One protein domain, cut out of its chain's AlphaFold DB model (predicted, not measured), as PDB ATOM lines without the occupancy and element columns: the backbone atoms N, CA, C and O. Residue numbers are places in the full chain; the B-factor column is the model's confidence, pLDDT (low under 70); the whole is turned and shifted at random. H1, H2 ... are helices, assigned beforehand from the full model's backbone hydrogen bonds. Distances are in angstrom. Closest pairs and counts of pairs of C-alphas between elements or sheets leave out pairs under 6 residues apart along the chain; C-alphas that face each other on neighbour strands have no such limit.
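Overview. This is residues 89 to 153 of the 203 residues of an uncharacterized protein of Corynebacterium sp. HMSC28B08 (UniProt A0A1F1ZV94). Four short helices, H1, H2, H4 and H5, make a small cluster in which the helices that touch cross steeply or about at right angles, and a fifth, H3, of four residues, touches no helix. H4, the longest, runs along one side; H1 and H2 make an L, with H1 crossing H4 near its middle, H5 folds back at H4's last residues and packs on H2, and H3 sits off near H4's first residues. The printed part has 65 residues with five named helices in the order H1, H2, H3, H4, H5 and no named strand; the class is all helix, with 40 residues in helices. The whole is compact, with a radius of gyration of the C-alphas of 11.0 A, and spans 34 by 24 by 17 A.

Along the chain. H1 covers residues 89 to 96, 10.6 A from first to last C-alpha, and begins at C-alpha 89 at (13.861, 43.931, 10.662). After Arg 97 comes H2, residues 98 to 107, 14.2 A long. H3 is residues 113 to 116, 4.9 A long. H4, residues 124 to 135, is 15.9 A long and begins at C-alpha 124 at (4.007, 41.402, 5.142). H5, residues 141 to 146, is 8.5 A long and ends at C-alpha 146 at (10.280, 43.606, 23.297).

Arrangement. H1 touches H4 about perpendicular, at 84 degrees, and their closest C-alphas, those of Leu 91 and Ala 128, are 5.7 A apart. H1 and H2 are close but not clearly touching, at 82 degrees, about perpendicular; their closest C-alphas, those of Ala 94 and Leu 101, are 6.5 A apart. H2 touches H5 at a steep tilt of 45 degrees, opposite ways, with the closest C-alphas, those of Asp 100 and Ile 142, 5.2 A apart. H3 touches no helix but is near H4: the closest C-alphas, those of Trp 115 and Ser 124, are 6.6 A apart. H4 touches H5 with residues 131 to 135 alone, about perpendicular at 73 degrees, and the closest C-alphas, those of Leu 135 and Gly 143, are 3.9 A apart. H3 is apart from H1, H2 and H5. In H1, H2, H4 and H5 every O i to N i+4 pair is within hydrogen-bond range; H3, with 4 residues, is too short for such a pair, and its one O i to N i+3 pair is within range.

Size, cuts and confidence. The two C-alphas farthest apart, those of Glu 119 and Ile 149, are 34.5 A apart, and those of Gly 89 and Asp 153 are 26.4 A apart. The printed part has no cut. The links H1 to H2, H2 to H3 and H4 to H5 are tight, and the link H3 to H4, with 7 residues between them, is short. The mean pLDDT of the printed part is 90.6, and no printed residue is under 70.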
ATOM      1  N   GLY A  89      13.471  44.241   9.282       95.62
ATOM      2  CA  GLY A  89      13.861  43.931  10.662       95.62
ATOM      3  C   GLY A  89      12.666  43.695  11.593       95.62
ATOM      4  O   GLY A  89      12.657  42.718  12.336       95.62
ATOM      5  N   VAL A  90      11.619  44.520  11.485       96.06
ATOM      6  CA  VAL A  90      10.357  44.326  12.222       96.06
ATOM      7  C   VAL A  90       9.716  42.974  11.896       96.06
ATOM      8  O   VAL A  90       9.282  42.261  12.798       96.06
ATOM      9  N   LEU A  91       9.681  42.586  10.618       96.75
ATOM     10  CA  LEU A  91       9.135  41.293  10.197       96.75
ATOM     11  C   LEU A  91       9.972  40.113  10.695       96.75
ATOM     12  O   LEU A  91       9.406  39.095  11.080       96.75
ATOM     13  N   LEU A  92      11.300  40.238  10.709       96.56
ATOM     14  CA  LEU A  92      12.181  39.200  11.251       96.56
ATOM     15  C   LEU A  92      11.953  39.024  12.753       96.56
ATOM     16  O   LEU A  92      11.768  37.902  13.213       96.56
ATOM     17  N   HIS A  93      11.850  40.128  13.493       94.75
ATOM     18  CA  HIS A  93      11.512  40.089  14.913       94.75
ATOM     19  C   HIS A  93      10.138  39.446  15.165       94.75
ATOM     20  O   HIS A  93       9.973  38.627  16.068       94.75
ATOM     21  N   ALA A  94       9.151  39.764  14.326       96.06
ATOM     22  CA  ALA A  94       7.833  39.145  14.381       96.06
ATOM     23  C   ALA A  94       7.867  37.631  14.114       96.06
ATOM     24  O   ALA A  94       7.132  36.888  14.758       96.06
ATOM     25  N   LEU A  95       8.725  37.162  13.200       95.94
ATOM     26  CA  LEU A  95       8.928  35.730  12.951       95.94
ATOM     27  C   LEU A  95       9.588  35.027  14.145       95.94
ATOM     28  O   LEU A  95       9.186  33.920  14.494       95.94
ATOM     29  N   GLU A  96      10.558  35.666  14.800       95.00
ATOM     30  CA  GLU A  96      11.186  35.141  16.023       95.00
ATOM     31  C   GLU A  96      10.195  35.018  17.190       95.00
ATOM     32  O   GLU A  96      10.360  34.168  18.065       95.00
ATOM     33  N   ARG A  97       9.161  35.865  17.202       94.81
ATOM     34  CA  ARG A  97       8.130  35.955  18.246       94.81
ATOM     35  C   ARG A  97       6.737  35.623  17.714       94.81
ATOM     36  O   ARG A  97       5.745  36.210  18.143       94.81
ATOM     37  N   VAL A  98       6.650  34.673  16.781       95.19
ATOM     38  CA  VAL A  98       5.399  34.379  16.063       95.19
ATOM     39  C   VAL A  98       4.256  33.961  16.993       95.19
ATOM     40  O   VAL A  98       3.114  34.324  16.739       95.19
ATOM     41  N   GLU A  99       4.552  33.269  18.097       94.12
ATOM     42  CA  GLU A  99       3.552  32.865  19.096       94.12
ATOM     43  C   GLU A  99       2.967  34.069  19.856       94.12
ATOM     44  O   GLU A  99       1.765  34.125  20.122       94.12
ATOM     45  N   ASP A 100       3.801  35.060  20.186       94.69
ATOM     46  CA  ASP A 100       3.351  36.301  20.823       94.69
ATOM     47  C   ASP A 100       2.508  37.125  19.844       94.69
ATOM     48  O   ASP A 100       1.419  37.594  20.190       94.69
ATOM     49  N   LEU A 101       2.979  37.227  18.595       96.19
ATOM     50  CA  LEU A 101       2.256  37.897  17.521       96.19
ATOM     51  C   LEU A 101       0.906  37.229  17.235       96.19
ATOM     52  O   LEU A 101      -0.079  37.933  17.036       96.19
ATOM     53  N   GLU A 102       0.834  35.897  17.218       96.00
ATOM     54  CA  GLU A 102      -0.408  35.158  16.975       96.00
ATOM     55  C   GLU A 102      -1.489  35.568  17.978       96.00
ATOM     56  O   GLU A 102      -2.617  35.870  17.590       96.00
ATOM     57  N   VAL A 103      -1.141  35.671  19.263       94.69
ATOM     58  CA  VAL A 103      -2.087  36.102  20.299       94.69
ATOM     59  C   VAL A 103      -2.565  37.534  20.066       94.69
ATOM     60  O   VAL A 103      -3.759  37.812  20.216       94.69
ATOM     61  N   ASP A 104      -1.667  38.447  19.701       95.12
ATOM     62  CA  ASP A 104      -2.034  39.841  19.449       95.12
ATOM     63  C   ASP A 104      -2.861  40.010  18.165       95.12
ATOM     64  O   ASP A 104      -3.840  40.760  18.166       95.12
ATOM     65  N   LEU A 105      -2.561  39.260  17.101       94.94
ATOM     66  CA  LEU A 105      -3.363  39.233  15.876       94.94
ATOM     67  C   LEU A 105      -4.762  38.664  16.130       94.94
ATOM     68  O   LEU A 105      -5.749  39.262  15.694       94.94
ATOM     69  N   LEU A 106      -4.877  37.583  16.907       94.25
ATOM     70  CA  LEU A 106      -6.171  36.997  17.264       94.25
ATOM     71  C   LEU A 106      -7.055  37.986  18.035       94.25
ATOM     72  O   LEU A 106      -8.262  38.054  17.790       94.25
ATOM     73  N   ARG A 107      -6.473  38.816  18.911       90.69
ATOM     74  CA  ARG A 107      -7.197  39.908  19.598       90.69
ATOM     75  C   ARG A 107      -7.734  40.966  18.627       90.69
ATOM     76  O   ARG A 107      -8.732  41.613  18.935       90.69
ATOM     77  N   MET A 108      -7.102  41.127  17.465       91.75
ATOM     78  CA  MET A 108      -7.534  42.019  16.383       91.75
ATOM     79  C   MET A 108      -8.456  41.334  15.359       91.75
ATOM     80  O   MET A 108      -8.869  41.976  14.392       91.75
ATOM     81  N   GLY A 109      -8.782  40.050  15.547       92.50
ATOM     82  CA  GLY A 109      -9.564  39.257  14.596       92.50
ATOM     83  C   GLY A 109      -8.792  38.876  13.327       92.50
ATOM     84  O   GLY A 109      -9.407  38.703  12.277       92.50
ATOM     85  N   LEU A 110      -7.463  38.791  13.408       93.62
ATOM     86  CA  LEU A 110      -6.570  38.378  12.325       93.62
ATOM     87  C   LEU A 110      -5.950  37.012  12.649       93.62
ATOM     88  O   LEU A 110      -5.680  36.716  13.812       93.62
ATOM     89  N   ASP A 111      -5.705  36.197  11.624       93.12
ATOM     90  CA  ASP A 111      -4.998  34.918  11.748       93.12
ATOM     91  C   ASP A 111      -3.545  35.082  11.274       93.12
ATOM     92  O   ASP A 111      -3.284  35.599  10.187       93.12
ATOM     93  N   VAL A 112      -2.577  34.629  12.076       94.12
ATOM     94  CA  VAL A 112      -1.155  34.647  11.695       94.12
ATOM     95  C   VAL A 112      -0.889  33.782  10.459       94.12
ATOM     96  O   VAL A 112       0.004  34.081   9.666       94.12
ATOM     97  N   ARG A 113      -1.699  32.741  10.227       92.56
ATOM     98  CA  ARG A 113      -1.604  31.880   9.039       92.56
ATOM     99  C   ARG A 113      -1.892  32.634   7.751       92.56
ATOM    100  O   ARG A 113      -1.288  32.300   6.733       92.56
ATOM    101  N   ASP A 114      -2.750  33.654   7.808       91.50
ATOM    102  CA  ASP A 114      -3.024  34.533   6.667       91.50
ATOM    103  C   ASP A 114      -1.803  35.372   6.284       91.50
ATOM    104  O   ASP A 114      -1.776  35.934   5.192       91.50
ATOM    105  N   TRP A 115      -0.814  35.486   7.173       93.25
ATOM    106  CA  TRP A 115       0.469  36.100   6.859       93.25
ATOM    107  C   TRP A 115       1.515  35.077   6.451       93.25
ATOM    108  O   TRP A 115       2.172  35.274   5.439       93.25
ATOM    109  N   LEU A 116       1.667  33.981   7.199       92.00
ATOM    110  CA  LEU A 116       2.705  32.971   6.943       92.00
ATOM    111  C   LEU A 116       2.500  32.197   5.634       92.00
ATOM    112  O   LEU A 116       3.415  31.530   5.149       92.00
ATOM    113  N   THR A 117       1.299  32.273   5.069       85.75
ATOM    114  CA  THR A 117       0.936  31.635   3.808       85.75
ATOM    115  C   THR A 117       0.946  32.686   2.694       85.75
ATOM    116  O   THR A 117       0.233  33.680   2.824       85.75
ATOM    117  N   PRO A 118       1.685  32.496   1.585       73.06
ATOM    118  CA  PRO A 118       1.709  33.454   0.472       73.06
ATOM    119  C   PRO A 118       0.330  33.747  -0.143       73.06
ATOM    120  O   PRO A 118       0.119  34.807  -0.728       73.06
ATOM    121  N   GLU A 119      -0.598  32.796  -0.026       72.06
ATOM    122  CA  GLU A 119      -1.995  32.896  -0.452       72.06
ATOM    123  C   GLU A 119      -2.913  33.607   0.552       72.06
ATOM    124  O   GLU A 119      -4.090  33.831   0.265       72.06
ATOM    125  N   GLY A 120      -2.409  33.897   1.748       79.38
ATOM    126  CA  GLY A 120      -3.188  34.476   2.824       79.38
ATOM    127  C   GLY A 120      -3.526  35.950   2.587       79.38
ATOM    128  O   GLY A 120      -2.919  36.655   1.778       79.38
ATOM    129  N   ALA A 121      -4.557  36.430   3.283       84.56
ATOM    130  CA  ALA A 121      -5.087  37.779   3.085       84.56
ATOM    131  C   ALA A 121      -4.255  38.886   3.769       84.56
ATOM    132  O   ALA A 121      -4.578  40.074   3.634       84.56
ATOM    133  N   LEU A 122      -3.214  38.528   4.529       90.06
ATOM    134  CA  LEU A 122      -2.459  39.446   5.372       90.06
ATOM    135  C   LEU A 122      -1.032  39.631   4.838       90.06
ATOM    136  O   LEU A 122      -0.141  38.830   5.081       90.06
ATOM    137  N   SER A 123      -0.794  40.734   4.127       92.00
ATOM    138  CA  SER A 123       0.528  41.017   3.557       92.00
ATOM    139  C   SER A 123       1.578  41.365   4.616       92.00
ATOM    140  O   SER A 123       1.286  42.036   5.609       92.00
ATOM    141  N   SER A 124       2.837  41.032   4.341       94.75
ATOM    142  CA  SER A 124       4.007  41.402   5.142       94.75
ATOM    143  C   SER A 124       4.114  42.913   5.343       94.75
ATOM    144  O   SER A 124       4.476  43.372   6.419       94.75
ATOM    145  N   ARG A 125       3.720  43.729   4.357       93.56
ATOM    146  CA  ARG A 125       3.639  45.188   4.544       93.56
ATOM    147  C   ARG A 125       2.662  45.572   5.654       93.56
ATOM    148  O   ARG A 125       2.957  46.462   6.445       93.56
ATOM    149  N   ARG A 126       1.489  44.938   5.692       93.62
ATOM    150  CA  ARG A 126       0.475  45.213   6.711       93.62
ATOM    151  C   ARG A 126       0.905  44.676   8.073       93.62
ATOM    152  O   ARG A 126       0.722  45.383   9.056       93.62
ATOM    153  N   VAL A 127       1.515  43.492   8.125       95.56
ATOM    154  CA  VAL A 127       2.077  42.950   9.373       95.56
ATOM    155  C   VAL A 127       3.160  43.856   9.928       95.56
ATOM    156  O   VAL A 127       3.095  44.182  11.104       95.56
ATOM    157  N   ALA A 128       4.087  44.343   9.098       96.06
ATOM    158  CA  ALA A 128       5.133  45.257   9.552       96.06
ATOM    159  C   ALA A 128       4.540  46.490  10.251       96.06
ATOM    160  O   ALA A 128       4.974  46.835  11.340       96.06
ATOM    161  N   LEU A 129       3.497  47.101   9.676       93.06
ATOM    162  CA  LEU A 129       2.816  48.256  10.276       93.06
ATOM    163  C   LEU A 129       2.104  47.921  11.593       93.06
ATOM    164  O   LEU A 129       2.108  48.730  12.515       93.06
ATOM    165  N   ILE A 130       1.465  46.750  11.672       95.12
ATOM    166  CA  ILE A 130       0.801  46.294  12.901       95.12
ATOM    167  C   ILE A 130       1.847  46.068  13.992       95.12
ATOM    168  O   ILE A 130       1.676  46.538  15.107       95.12
ATOM    169  N   VAL A 131       2.936  45.373  13.669       96.00
ATOM    170  CA  VAL A 131       3.991  45.062  14.631       96.00
ATOM    171  C   VAL A 131       4.710  46.333  15.074       96.00
ATOM    172  O   VAL A 131       4.915  46.490  16.266       96.00
ATOM    173  N   GLU A 132       5.015  47.270  14.168       93.75
ATOM    174  CA  GLU A 132       5.556  48.595  14.522       93.75
ATOM    175  C   GLU A 132       4.713  49.280  15.613       93.75
ATOM    176  O   GLU A 132       5.263  49.784  16.586       93.75
ATOM    177  N   ASP A 133       3.383  49.254  15.490       92.00
ATOM    178  CA  ASP A 133       2.469  49.814  16.496       92.00
ATOM    179  C   ASP A 133       2.403  48.972  17.783       92.00
ATOM    180  O   ASP A 133       2.293  49.522  18.878       92.00
ATOM    181  N   LEU A 134       2.487  47.644  17.679       93.00
ATOM    182  CA  LEU A 134       2.469  46.749  18.837       93.00
ATOM    183  C   LEU A 134       3.757  46.804  19.665       93.00
ATOM    184  O   LEU A 134       3.698  46.638  20.880       93.00
ATOM    185  N   LEU A 135       4.910  47.061  19.051       91.44
ATOM    186  CA  LEU A 135       6.187  47.115  19.769       91.44
ATOM    187  C   LEU A 135       6.229  48.223  20.827       91.44
ATOM    188  O   LEU A 135       6.895  48.061  21.844       91.44
ATOM    189  N   ASP A 136       5.448  49.288  20.644       86.56
ATOM    190  CA  ASP A 136       5.302  50.383  21.610       86.56
ATOM    191  C   ASP A 136       4.179  50.153  22.641       86.56
ATOM    192  O   ASP A 136       3.908  51.012  23.494       86.56
ATOM    193  N   ARG A 137       3.501  49.002  22.565       85.88
ATOM    194  CA  ARG A 137       2.310  48.665  23.347       85.88
ATOM    195  C   ARG A 137       2.613  47.620  24.422       85.88
ATOM    196  O   ARG A 137       2.641  46.424  24.120       85.88
ATOM    197  N   PRO A 138       2.799  48.036  25.683       84.38
ATOM    198  CA  PRO A 138       3.081  47.143  26.812       84.38
ATOM    199  C   PRO A 138       1.939  46.172  27.163       84.38
ATOM    200  O   PRO A 138       2.153  45.224  27.913       84.38
ATOM    201  N   GLU A 139       0.723  46.373  26.653       86.25
ATOM    202  CA  GLU A 139      -0.401  45.437  26.788       86.25
ATOM    203  C   GLU A 139      -0.388  44.316  25.735       86.25
ATOM    204  O   GLU A 139      -1.041  43.272  25.905       86.25
ATOM    205  N   SER A 140       0.335  44.537  24.637       92.44
ATOM    206  CA  SER A 140       0.571  43.521  23.617       92.44
ATOM    207  C   SER A 140       1.615  42.528  24.113       92.44
ATOM    208  O   SER A 140       2.500  42.878  24.895       92.44
ATOM    209  N   ARG A 141       1.513  41.268  23.695       91.81
ATOM    210  CA  ARG A 141       2.519  40.266  24.053       91.81
ATOM    211  C   ARG A 141       3.845  40.553  23.378       91.81
ATOM    212  O   ARG A 141       4.869  40.514  24.053       91.81
ATOM    213  N   ILE A 142       3.818  40.877  22.088       92.88
ATOM    214  CA  ILE A 142       5.050  41.141  21.345       92.88
ATOM    215  C   ILE A 142       5.755  42.408  21.849       92.88
ATOM    216  O   ILE A 142       6.968  42.395  22.031       92.88
ATOM    217  N   GLY A 143       5.009  43.470  22.171       90.75
ATOM    218  CA  GLY A 143       5.557  44.696  22.753       90.75
ATOM    219  C   GLY A 143       6.066  44.502  24.175       90.75
ATOM    220  O   GLY A 143       7.170  44.933  24.494       90.75
ATOM    221  N   ALA A 144       5.330  43.780  25.025       88.88
ATOM    222  CA  ALA A 144       5.811  43.449  26.365       88.88
ATOM    223  C   ALA A 144       7.103  42.617  26.324       88.88
ATOM    224  O   ALA A 144       8.048  42.910  27.056       88.88
ATOM    225  N   ALA A 145       7.180  41.632  25.424       88.56
ATOM    226  CA  ALA A 145       8.388  40.842  25.208       88.56
ATOM    227  C   ALA A 145       9.555  41.691  24.679       88.56
ATOM    228  O   ALA A 145      10.693  41.484  25.095       88.56
ATOM    229  N   HIS A 146       9.283  42.658  23.798       87.88
ATOM    230  CA  HIS A 146      10.280  43.606  23.297       87.88
ATOM    231  C   HIS A 146      10.841  44.510  24.406       87.88
ATOM    232  O   HIS A 146      12.038  44.785  24.437       87.88
ATOM    233  N   MET A 147       9.986  44.931  25.340       84.62
ATOM    234  CA  MET A 147      10.347  45.770  26.487       84.62
ATOM    235  C   MET A 147      10.912  44.984  27.687       84.62
ATOM    236  O   MET A 147      11.259  45.601  28.690       84.62
ATOM    237  N   ASP A 148      10.995  43.652  27.604       84.75
ATOM    238  CA  ASP A 148      11.378  42.751  28.705       84.75
ATOM    239  C   ASP A 148      10.502  42.913  29.969       84.75
ATOM    240  O   ASP A 148      10.973  42.940  31.108       84.75
ATOM    241  N   ILE A 149       9.187  43.039  29.765       82.56
ATOM    242  CA  ILE A 149       8.184  43.164  30.832       82.56
ATOM    243  C   ILE A 149       7.061  42.135  30.676       82.56
ATOM    244  O   ILE A 149       6.874  41.507  29.636       82.56
ATOM    245  N   SER A 150       6.255  41.973  31.729       81.62
ATOM    246  CA  SER A 150       4.983  41.251  31.615       81.62
ATOM    247  C   SER A 150       3.919  42.131  30.949       81.62
ATOM    248  O   SER A 150       3.875  43.324  31.261       81.62
ATOM    249  N   PRO A 151       3.023  41.568  30.112       81.38
ATOM    250  CA  PRO A 151       1.936  42.329  29.512       81.38
ATOM    251  C   PRO A 151       1.093  43.034  30.577       81.38
ATOM    252  O   PRO A 151       0.561  42.388  31.484       81.38
ATOM    253  N   ALA A 152       0.975  44.354  30.465       79.38
ATOM    254  CA  ALA A 152       0.311  45.204  31.443       79.38
ATOM    255  C   ALA A 152      -0.736  46.084  30.758       79.38
ATOM    256  O   ALA A 152      -0.484  46.666  29.709       79.38
ATOM    257  N   ASP A 153      -1.928  46.194  31.344       74.81
ATOM    258  CA  ASP A 153      -2.962  47.081  30.816       74.81
ATOM    259  C   ASP A 153      -2.684  48.559  31.160       74.81
ATOM    260  O   ASP A 153      -1.820  48.898  31.975       74.81
TER     261      ASP A 153